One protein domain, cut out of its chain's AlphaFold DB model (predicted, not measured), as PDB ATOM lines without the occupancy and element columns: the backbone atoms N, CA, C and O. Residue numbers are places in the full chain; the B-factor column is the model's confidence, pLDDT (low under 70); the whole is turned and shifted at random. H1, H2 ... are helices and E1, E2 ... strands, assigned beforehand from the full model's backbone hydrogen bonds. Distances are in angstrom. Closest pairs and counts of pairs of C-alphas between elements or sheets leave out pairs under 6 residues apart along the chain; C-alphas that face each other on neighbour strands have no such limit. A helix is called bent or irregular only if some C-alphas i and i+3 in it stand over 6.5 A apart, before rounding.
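This is residues 86 to 163 of the 176 residues of a protein of Ruminococcus sp. SR1/5 (UniProt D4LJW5). A small three-stranded parallel sheet has one helix, H2, over one of its faces, and a second helix, H3, packs side by side with H2; the opposite face of the sheet is bare. The longest helix, H1, is set off to one side of this body as an arm, and its residues 86 to 92 stick out free. The printed part has 78 residues, with three named helices and three named strands in the order H1, E1, H2, E2, H3, E3; the sheet runs E1, E2, E3, and the class is mixed, helices and strands. The whole is compact, with a radius of gyration of the C-alphas of 13.1 A, and spans 38 by 26 by 23 A.

The inner strand of the sheet is E2, residues 131 to 136, between the edge strands E1, residues 107 to 111, and E3, residues 158 to 160. E1 and E2 are parallel at 17 degrees, with N 108 and O 131 2.8 A apart and N 136 and O 110 2.7 A apart, within hydrogen-bond range. E2 and E3 are parallel at 22 degrees, with N 135 and O 158 at 2.8 A. H2, residues 118 to 127, is on the sheet at a height of 8.9 A, over E1 and E2, and runs along the strands, at 1 degrees to E1 on the local plane; this forms two layers, helix on one face of a sheet. The closest C-alphas of H2 and E2 are those of Ala 122 and Val 132, 6.3 A apart. H3, residues 141 to 153, touches H2 at a shallow tilt of 24 degrees, the same way, closest at the C-alphas of Glu 120 and Tyr 146, 5.9 A. H3 is only just not on the sheet, with 4 pairs of C-alphas within 10 A. E1, H2, E2 and E2, H3, E3 are strand-helix-strand units, two parallel neighbour strands joined through a helix, each with a right-handed crossover. H1, residues 86 to 102, is not on the sheet and is apart from H2 and H3. Every O i to N i+4 pair is within hydrogen-bond range in H1 and H2, and 6 of 9 in H3.

H1 begins at C-alpha 86 (124.657, 153.638, 105.615) and is 24.4 A long. E1 is 13.4 A, H2 14.2 A and E2, from C-alpha 131 (115.548, 144.298, 129.128), 14.6 A. H3 is 19.8 A and only just irregular: C-alphas 142 and 145 are 6.7 A apart. E3 ends at C-alpha 160 (109.992, 156.213, 138.628).

The two C-alphas farthest apart are those of Val 87 and Trp 163, 40.9 A. The printed part has no cut and no long link. Mean pLDDT of the printed part is 93.2; residue 163 is under 70.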
ATOM      1  N   GLU A  86     124.764 155.097 105.638       91.19
ATOM      2  CA  GLU A  86     124.657 153.638 105.615       91.19
ATOM      3  C   GLU A  86     125.788 153.002 106.424       91.19
ATOM      4  O   GLU A  86     125.560 152.127 107.257       91.19
ATOM      5  N   VAL A  87     127.011 153.517 106.254       91.56
ATOM      6  CA  VAL A  87     128.189 153.049 106.996       91.56
ATOM      7  C   VAL A  87     128.004 153.239 108.504       91.56
ATOM      8  O   VAL A  87     128.302 152.334 109.284       91.56
ATOM      9  N   TYR A  88     127.481 154.392 108.931       92.12
ATOM     10  CA  TYR A  88     127.277 154.696 110.349       92.12
ATOM     11  C   TYR A  88     126.148 153.870 110.960       92.12
ATOM     12  O   TYR A  88     126.304 153.352 112.066       92.12
ATOM     13  N   LYS A  89     125.039 153.706 110.231       94.56
ATOM     14  CA  LYS A  89     123.910 152.872 110.644       94.56
ATOM     15  C   LYS A  89     124.349 151.424 110.828       94.56
ATOM     16  O   LYS A  89     124.168 150.874 111.910       94.56
ATOM     17  N   LYS A  90     125.012 150.854 109.820       96.19
ATOM     18  CA  LYS A  90     125.521 149.484 109.871       96.19
ATOM     19  C   LYS A  90     126.505 149.286 111.024       96.19
ATOM     20  O   LYS A  90     126.392 148.313 111.757       96.19
ATOM     21  N   THR A  91     127.418 150.235 111.237       96.69
ATOM     22  CA  THR A  91     128.367 150.180 112.363       96.69
ATOM     23  C   THR A  91     127.644 150.181 113.716       96.69
ATOM     24  O   THR A  91     128.030 149.446 114.623       96.69
ATOM     25  N   ALA A  92     126.591 150.991 113.868       96.38
ATOM     26  CA  ALA A  92     125.795 151.031 115.093       96.38
ATOM     27  C   ALA A  92     125.023 149.721 115.320       96.38
ATOM     28  O   ALA A  92     125.026 149.194 116.431       96.38
ATOM     29  N   GLU A  93     124.411 149.173 114.269       97.06
ATOM     30  CA  GLU A  93     123.695 147.895 114.319       97.06
ATOM     31  C   GLU A  93     124.649 146.740 114.660       97.06
ATOM     32  O   GLU A  93     124.394 145.991 115.598       97.06
ATOM     33  N   GLU A  94     125.811 146.651 114.009       97.94
ATOM     34  CA  GLU A  94     126.844 145.654 114.326       97.94
ATOM     35  C   GLU A  94     127.345 145.760 115.776       97.94
ATOM     36  O   GLU A  94     127.617 144.743 116.419       97.94
ATOM     37  N   ALA A  95     127.454 146.975 116.321       97.56
ATOM     38  CA  ALA A  95     127.842 147.179 117.716       97.56
ATOM     39  C   ALA A  95     126.777 146.660 118.696       97.56
ATOM     40  O   ALA A  95     127.129 146.043 119.704       97.56
ATOM     41  N   VAL A  96     125.492 146.870 118.392       96.81
ATOM     42  CA  VAL A  96     124.368 146.321 119.167       96.81
ATOM     43  C   VAL A  96     124.391 144.794 119.135       96.81
ATOM     44  O   VAL A  96     124.317 144.158 120.189       96.81
ATOM     45  N   GLU A  97     124.557 144.206 117.951       97.25
ATOM     46  CA  GLU A  97     124.600 142.754 117.762       97.25
ATOM     47  C   GLU A  97     125.763 142.127 118.535       97.25
ATOM     48  O   GLU A  97     125.560 141.213 119.337       97.25
ATOM     49  N   ARG A  98     126.969 142.691 118.400       97.75
ATOM     50  CA  ARG A  98     128.148 142.255 119.159       97.75
ATOM     51  C   ARG A  98     127.936 142.372 120.667       97.75
ATOM     52  O   ARG A  98     128.359 141.495 121.417       97.75
ATOM     53  N   PHE A  99     127.307 143.446 121.141       97.56
ATOM     54  CA  PHE A  99     127.028 143.594 122.568       97.56
ATOM     55  C   PHE A  99     126.042 142.529 123.063       97.56
ATOM     56  O   PHE A  99     126.239 141.968 124.139       97.56
ATOM     57  N   ARG A 100     125.025 142.192 122.262       96.00
ATOM     58  CA  ARG A 100     124.064 141.129 122.581       96.00
ATOM     59  C   ARG A 100     124.716 139.746 122.632       96.00
ATOM     60  O   ARG A 100     124.336 138.940 123.471       96.00
ATOM     61  N   GLU A 101     125.709 139.475 121.786       96.19
ATOM     62  CA  GLU A 101     126.484 138.224 121.841       96.19
ATOM     63  C   GLU A 101     127.297 138.098 123.136       96.19
ATOM     64  O   GLU A 101     127.376 137.019 123.720       96.19
ATOM     65  N   VAL A 102     127.894 139.201 123.599       97.19
ATOM     66  CA  VAL A 102     128.722 139.221 124.815       97.19
ATOM     67  C   VAL A 102     127.863 139.208 126.085       97.19
ATOM     68  O   VAL A 102     128.227 138.564 127.068       97.19
ATOM     69  N   CYS A 103     126.724 139.902 126.066       95.75
ATOM     70  CA  CYS A 103     125.837 140.090 127.213       95.75
ATOM     71  C   CYS A 103     124.364 139.816 126.840       95.75
ATOM     72  O   CYS A 103     123.554 140.748 126.833       95.75
ATOM     73  N   PRO A 104     123.974 138.557 126.564       92.81
ATOM     74  CA  PRO A 104     122.625 138.228 126.087       92.81
ATOM     75  C   PRO A 104     121.518 138.546 127.103       92.81
ATOM     76  O   PRO A 104     120.409 138.901 126.717       92.81
ATOM     77  N   ASP A 105     121.828 138.488 128.401       94.25
ATOM     78  CA  ASP A 105     120.869 138.743 129.483       94.25
ATOM     79  C   ASP A 105     120.891 140.191 130.003       94.25
ATOM     80  O   ASP A 105     120.322 140.476 131.069       94.25
ATOM     81  N   ALA A 106     121.555 141.101 129.275       96.44
ATOM     82  CA  ALA A 106     121.734 142.488 129.686       96.44
ATOM     83  C   ALA A 106     120.403 143.159 130.057       96.44
ATOM     84  O   ALA A 106     119.370 143.016 129.394       96.44
ATOM     85  N   SER A 107     120.452 143.904 131.159       96.94
ATOM     86  CA  SER A 107     119.321 144.618 131.730       96.94
ATOM     87  C   SER A 107     119.756 146.030 132.097       96.94
ATOM     88  O   SER A 107     120.779 146.203 132.759       96.94
ATOM     89  N   PHE A 108     118.974 147.026 131.693       96.75
ATOM     90  CA  PHE A 108     119.317 148.438 131.825       96.75
ATOM     91  C   PHE A 108     118.304 149.184 132.690       96.75
ATOM     92  O   PHE A 108     117.099 149.086 132.476       96.75
ATOM     93  N   ALA A 109     118.802 149.976 133.634       95.38
ATOM     94  CA  ALA A 109     118.037 151.052 134.250       95.38
ATOM     95  C   ALA A 109     118.386 152.360 133.526       95.38
ATOM     96  O   ALA A 109     119.568 152.678 133.375       95.38
ATOM     97  N   VAL A 110     117.381 153.103 133.058       95.44
ATOM     98  CA  VAL A 110     117.588 154.332 132.270       95.44
ATOM     99  C   VAL A 110     117.214 155.550 133.107       95.44
ATOM    100  O   VAL A 110     116.112 155.595 133.636       95.44
ATOM    101  N   GLY A 111     118.110 156.530 133.235       92.44
ATOM    102  CA  GLY A 111     117.880 157.752 134.019       92.44
ATOM    103  C   GLY A 111     117.590 158.995 133.175       92.44
ATOM    104  O   GLY A 111     118.020 159.071 132.031       92.44
ATOM    105  N   GLU A 112     116.900 159.979 133.757       87.06
ATOM    106  CA  GLU A 112     116.485 161.236 133.104       87.06
ATOM    107  C   GLU A 112     117.662 162.132 132.729       87.06
ATOM    108  O   GLU A 112     117.663 162.711 131.653       87.06
ATOM    109  N   CYS A 113     118.695 162.209 133.577       78.75
ATOM    110  CA  CYS A 113     119.859 163.081 133.358       78.75
ATOM    111  C   CYS A 113     120.823 162.571 132.269       78.75
ATOM    112  O   CYS A 113     121.982 162.987 132.204       78.75
ATOM    113  N   MET A 114     120.377 161.625 131.451       83.00
ATOM    114  CA  MET A 114     121.088 161.197 130.257       83.00
ATOM    115  C   MET A 114     120.984 162.274 129.166       83.00
ATOM    116  O   MET A 114     120.114 163.139 129.191       83.00
ATOM    117  N   ASN A 115     121.902 162.256 128.201       77.88
ATOM    118  CA  ASN A 115     121.981 163.284 127.162       77.88
ATOM    119  C   ASN A 115     120.945 163.066 126.034       77.88
ATOM    120  O   ASN A 115     121.323 162.903 124.872       77.88
ATOM    121  N   GLY A 116     119.652 163.049 126.367       84.94
ATOM    122  CA  GLY A 116     118.555 162.732 125.451       84.94
ATOM    123  C   GLY A 116     117.236 162.444 126.176       84.94
ATOM    124  O   GLY A 116     117.042 162.838 127.320       84.94
ATOM    125  N   ASP A 117     116.321 161.750 125.498       91.38
ATOM    126  CA  ASP A 117     115.036 161.337 126.071       91.38
ATOM    127  C   ASP A 117     115.143 159.917 126.656       91.38
ATOM    128  O   ASP A 117     115.442 158.954 125.943       91.38
ATOM    129  N   SER A 118     114.900 159.780 127.963       93.88
ATOM    130  CA  SER A 118     115.022 158.503 128.675       93.88
ATOM    131  C   SER A 118     114.021 157.448 128.192       93.88
ATOM    132  O   SER A 118     114.349 156.261 128.164       93.88
ATOM    133  N   PHE A 119     112.826 157.854 127.753       95.25
ATOM    134  CA  PHE A 119     111.815 156.939 127.223       95.25
ATOM    135  C   PHE A 119     112.142 156.509 125.793       95.25
ATOM    136  O   PHE A 119     111.909 155.354 125.435       95.25
ATOM    137  N   GLU A 120     112.710 157.408 124.988       95.50
ATOM    138  CA  GLU A 120     113.165 157.077 123.634       95.50
ATOM    139  C   GLU A 120     114.336 156.083 123.667       95.50
ATOM    140  O   GLU A 120     114.274 155.065 122.973       95.50
ATOM    141  N   LEU A 121     115.332 156.285 124.547       96.12
ATOM    142  CA  LEU A 121     116.410 155.304 124.746       96.12
ATOM    143  C   LEU A 121     115.872 153.969 125.261       96.12
ATOM    144  O   LEU A 121     116.269 152.915 124.762       96.12
ATOM    145  N   ALA A 122     114.988 153.990 126.261       96.88
ATOM    146  CA  ALA A 122     114.404 152.766 126.799       96.88
ATOM    147  C   ALA A 122     113.700 151.960 125.699       96.88
ATOM    148  O   ALA A 122     113.898 150.750 125.594       96.88
ATOM    149  N   LEU A 123     112.932 152.632 124.837       97.62
ATOM    150  CA  LEU A 123     112.284 151.988 123.702       97.62
ATOM    151  C   LEU A 123     113.301 151.435 122.694       97.62
ATOM    152  O   LEU A 123     113.108 150.322 122.206       97.62
ATOM    153  N   ALA A 124     114.375 152.173 122.400       97.44
ATOM    154  CA  ALA A 124     115.444 151.704 121.520       97.44
ATOM    155  C   ALA A 124     116.073 150.407 122.053       97.44
ATOM    156  O   ALA A 124     116.124 149.408 121.342       97.44
ATOM    157  N   LEU A 125     116.463 150.389 123.332       97.38
ATOM    158  CA  LEU A 125     117.051 149.218 123.988       97.38
ATOM    159  C   LEU A 125     116.107 148.009 123.969       97.38
ATOM    160  O   LEU A 125     116.545 146.905 123.649       97.38
ATOM    161  N   VAL A 126     114.815 148.215 124.249       97.62
ATOM    162  CA  VAL A 126     113.800 147.151 124.168       97.62
ATOM    163  C   VAL A 126     113.683 146.608 122.742       97.62
ATOM    164  O   VAL A 126     113.672 145.394 122.549       97.62
ATOM    165  N   ARG A 127     113.650 147.478 121.723       97.19
ATOM    166  CA  ARG A 127     113.599 147.066 120.307       97.19
ATOM    167  C   ARG A 127     114.850 146.310 119.861       97.19
ATOM    168  O   ARG A 127     114.743 145.428 119.017       97.19
ATOM    169  N   TYR A 128     116.004 146.617 120.445       96.56
ATOM    170  CA  TYR A 128     117.256 145.888 120.218       96.56
ATOM    171  C   TYR A 128     117.327 144.534 120.946       96.56
ATOM    172  O   TYR A 128     118.280 143.779 120.752       96.56
ATOM    173  N   GLY A 129     116.310 144.197 121.744       95.50
ATOM    174  CA  GLY A 129     116.193 142.916 122.436       95.50
ATOM    175  C   GLY A 129     116.721 142.919 123.870       95.50
ATOM    176  O   GLY A 129     116.828 141.853 124.470       95.50
ATOM    177  N   PHE A 130     117.037 144.084 124.441       97.50
ATOM    178  CA  PHE A 130     117.472 144.190 125.834       97.50
ATOM    179  C   PHE A 130     116.299 144.368 126.794       97.50
ATOM    180  O   PHE A 130     115.222 144.846 126.435       97.50
ATOM    181  N   ARG A 131     116.527 144.036 128.068       97.31
ATOM    182  CA  ARG A 131     115.548 144.298 129.128       97.31
ATOM    183  C   ARG A 131     115.744 145.694 129.700       97.31
ATOM    184  O   ARG A 131     116.859 146.076 130.045       97.31
ATOM    185  N   VAL A 132     114.647 146.423 129.873       97.69
ATOM    186  CA  VAL A 132     114.636 147.720 130.562       97.69
ATOM    187  C   VAL A 132     113.596 147.671 131.679       97.69
ATOM    188  O   VAL A 132     112.452 148.064 131.465       97.69
ATOM    189  N   PRO A 133     113.919 147.117 132.861       96.12
ATOM    190  CA  PRO A 133     112.950 147.006 133.949       96.12
ATOM    191  C   PRO A 133     112.538 148.363 134.531       96.12
ATOM    192  O   PRO A 133     111.417 148.490 135.024       96.12
ATOM    193  N   GLU A 134     113.414 149.370 134.479       95.62
ATOM    194  CA  GLU A 134     113.230 150.626 135.206       95.62
ATOM    195  C   GLU A 134     113.643 151.833 134.364       95.62
ATOM    196  O   GLU A 134     114.742 151.884 133.805       95.62
ATOM    197  N   ILE A 135     112.757 152.824 134.314       95.62
ATOM    198  CA  ILE A 135     113.003 154.142 133.739       95.62
ATOM    199  C   ILE A 135     112.817 155.160 134.856       95.62
ATOM    200  O   ILE A 135     111.745 155.252 135.445       95.62
ATOM    201  N   TYR A 136     113.842 155.943 135.138       92.75
ATOM    202  CA  TYR A 136     113.788 157.054 136.067       92.75
ATOM    203  C   TYR A 136     113.629 158.331 135.252       92.75
ATOM    204  O   TYR A 136     114.547 158.707 134.528       92.75
ATOM    205  N   GLY A 137     112.472 158.984 135.329       89.56
ATOM    206  CA  GLY A 137     112.256 160.230 134.603       89.56
ATOM    207  C   GLY A 137     110.869 160.832 134.732       89.56
ATOM    208  O   GLY A 137     109.891 160.152 135.058       89.56
ATOM    209  N   THR A 138     110.797 162.136 134.486       88.62
ATOM    210  CA  THR A 138     109.553 162.900 134.484       88.62
ATOM    211  C   THR A 138     108.764 162.615 133.209       88.62
ATOM    212  O   THR A 138     109.257 162.797 132.100       88.62
ATOM    213  N   ILE A 139     107.511 162.175 133.357       89.06
ATOM    214  CA  ILE A 139     106.616 161.965 132.215       89.06
ATOM    215  C   ILE A 139     106.109 163.320 131.724       89.06
ATOM    216  O   ILE A 139     105.480 164.072 132.468       89.06
ATOM    217  N   THR A 140     106.322 163.584 130.442       87.56
ATOM    218  CA  THR A 140     105.764 164.721 129.707       87.56
ATOM    219  C   THR A 140     104.846 164.234 128.588       87.56
ATOM    220  O   THR A 140     104.840 163.052 128.230       87.56
ATOM    221  N   ALA A 141     104.075 165.149 127.993       87.69
ATOM    222  CA  ALA A 141     103.188 164.816 126.880       87.69
ATOM    223  C   ALA A 141     103.937 164.225 125.669       87.69
ATOM    224  O   ALA A 141     103.412 163.349 124.984       87.69
ATOM    225  N   GLU A 142     105.181 164.650 125.430       85.88
ATOM    226  CA  GLU A 142     105.994 164.133 124.325       85.88
ATOM    227  C   GLU A 142     106.376 162.662 124.512       85.88
ATOM    228  O   GLU A 142     106.554 161.944 123.530       85.88
ATOM    229  N   ASN A 143     106.457 162.181 125.757       91.06
ATOM    230  CA  ASN A 143     106.876 160.809 126.027       91.06
ATOM    231  C   ASN A 143     105.770 159.786 125.731       91.06
ATOM    232  O   ASN A 143     106.066 158.597 125.612       91.06
ATOM    233  N   PHE A 144     104.506 160.208 125.569       91.81
ATOM    234  CA  PHE A 144     103.387 159.281 125.360       91.81
ATOM    235  C   PHE A 144     103.557 158.388 124.129       91.81
ATOM    236  O   PHE A 144     103.142 157.229 124.164       91.81
ATOM    237  N   VAL A 145     104.196 158.883 123.064       92.75
ATOM    238  CA  VAL A 145     104.477 158.069 121.870       92.75
ATOM    239  C   VAL A 145     105.387 156.879 122.199       92.75
ATOM    240  O   VAL A 145     105.123 155.764 121.755       92.75
ATOM    241  N   TYR A 146     106.408 157.081 123.037       95.12
ATOM    242  CA  TYR A 146     107.330 156.021 123.445       95.12
ATOM    243  C   TYR A 146     106.706 155.108 124.496       95.12
ATOM    244  O   TYR A 146     106.797 153.889 124.383       95.12
ATOM    245  N   ILE A 147     106.013 155.696 125.474       94.62
ATOM    246  CA  ILE A 147     105.320 154.982 126.552       94.62
ATOM    247  C   ILE A 147     104.311 153.986 125.979       94.62
ATOM    248  O   ILE A 147     104.257 152.853 126.445       94.62
ATOM    249  N   ARG A 148     103.555 154.357 124.938       94.50
ATOM    250  CA  ARG A 148     102.619 153.436 124.274       94.50
ATOM    251  C   ARG A 148     103.311 152.197 123.711       94.50
ATOM    252  O   ARG A 148     102.871 151.087 123.982       94.50
ATOM    253  N   HIS A 149     104.412 152.374 122.984       96.00
ATOM    254  CA  HIS A 149     105.168 151.241 122.448       96.00
ATOM    255  C   HIS A 149     105.853 150.419 123.545       96.00
ATOM    256  O   HIS A 149     105.904 149.196 123.453       96.00
ATOM    257  N   LEU A 150     106.353 151.066 124.600       96.62
ATOM    258  CA  LEU A 150     106.905 150.376 125.767       96.62
ATOM    259  C   LEU A 150     105.842 149.535 126.479       96.62
ATOM    260  O   LEU A 150     106.144 148.426 126.905       96.62
ATOM    261  N   ALA A 151     104.599 150.014 126.555       94.56
ATOM    262  CA  ALA A 151     103.481 149.268 127.125       94.56
ATOM    263  C   ALA A 151     103.238 147.933 126.408       94.56
ATOM    264  O   ALA A 151     102.900 146.940 127.046       94.56
ATOM    265  N   GLU A 152     103.398 147.927 125.083       95.38
ATOM    266  CA  GLU A 152     103.200 146.759 124.222       95.38
ATOM    267  C   GLU A 152     104.408 145.812 124.268       95.38
ATOM    268  O   GLU A 152     104.248 144.605 124.438       95.38
ATOM    269  N   LEU A 153     105.621 146.357 124.127       96.50
ATOM    270  CA  LEU A 153     106.851 145.571 123.979       96.50
ATOM    271  C   LEU A 153     107.460 145.130 125.317       96.50
ATOM    272  O   LEU A 153     108.127 144.102 125.382       96.50
ATOM    273  N   SER A 154     107.259 145.908 126.381       95.69
ATOM    274  CA  SER A 154     107.825 145.662 127.709       95.69
ATOM    275  C   SER A 154     106.843 146.089 128.816       95.69
ATOM    276  O   SER A 154     107.116 147.013 129.586       95.69
ATOM    277  N   PRO A 155     105.693 145.397 128.957       93.75
ATOM    278  CA  PRO A 155     104.620 145.766 129.896       93.75
ATOM    279  C   PRO A 155     105.034 145.735 131.376       93.75
ATOM    280  O   PRO A 155     104.334 146.263 132.235       93.75
ATOM    281  N   ASN A 156     106.165 145.099 131.692       93.12
ATOM    282  CA  ASN A 156     106.703 145.025 133.050       93.12
ATOM    283  C   ASN A 156     107.660 146.181 133.389       93.12
ATOM    284  O   ASN A 156     108.103 146.269 134.535       93.12
ATOM    285  N   THR A 157     107.990 147.049 132.425       95.31
ATOM    286  CA  THR A 157     108.823 148.233 132.659       95.31
ATOM    287  C   THR A 157     108.112 149.218 133.580       95.31
ATOM    288  O   THR A 157     106.956 149.593 133.365       95.31
ATOM    289  N   LYS A 158     108.822 149.656 134.618       94.06
ATOM    290  CA  LYS A 158     108.340 150.605 135.622       94.06
ATOM    291  C   LYS A 158     108.942 151.981 135.396       94.06
ATOM    292  O   LYS A 158     110.122 152.089 135.071       94.06
ATOM    293  N   VAL A 159     108.142 153.019 135.617       93.44
ATOM    294  CA  VAL A 159     108.597 154.410 135.560       93.44
ATOM    295  C   VAL A 159     108.618 155.002 136.962       93.44
ATOM    296  O   VAL A 159     107.612 154.966 137.669       93.44
ATOM    297  N   PHE A 160     109.753 155.568 137.345       91.25
ATOM    298  CA  PHE A 160     109.992 156.213 138.628       91.25
ATOM    299  C   PHE A 160     110.241 157.711 138.400       91.25
ATOM    300  O   PHE A 160     111.289 158.088 137.872       91.25
ATOM    301  N   PRO A 161     109.301 158.596 138.761       83.69
ATOM    302  CA  PRO A 161     109.493 160.034 138.626       83.69
ATOM    303  C   PRO A 161     110.583 160.538 139.578       83.69
ATOM    304  O   PRO A 161     110.588 160.185 140.759       83.69
ATOM    305  N   ILE A 162     111.457 161.429 139.103       75.44
ATOM    306  CA  ILE A 162     112.568 161.962 139.915       75.44
ATOM    307  C   ILE A 162     112.079 162.727 141.150       75.44
ATOM    308  O   ILE A 162     112.688 162.644 142.214       75.44
ATOM    309  N   TRP A 163     110.947 163.419 141.045       69.69
ATOM    310  CA  TRP A 163     110.383 164.213 142.140       69.69
ATOM    311  C   TRP A 163     109.804 163.373 143.284       69.69
ATOM    312  O   TRP A 163     109.534 163.910 144.356       69.69
TER     313      TRP A 163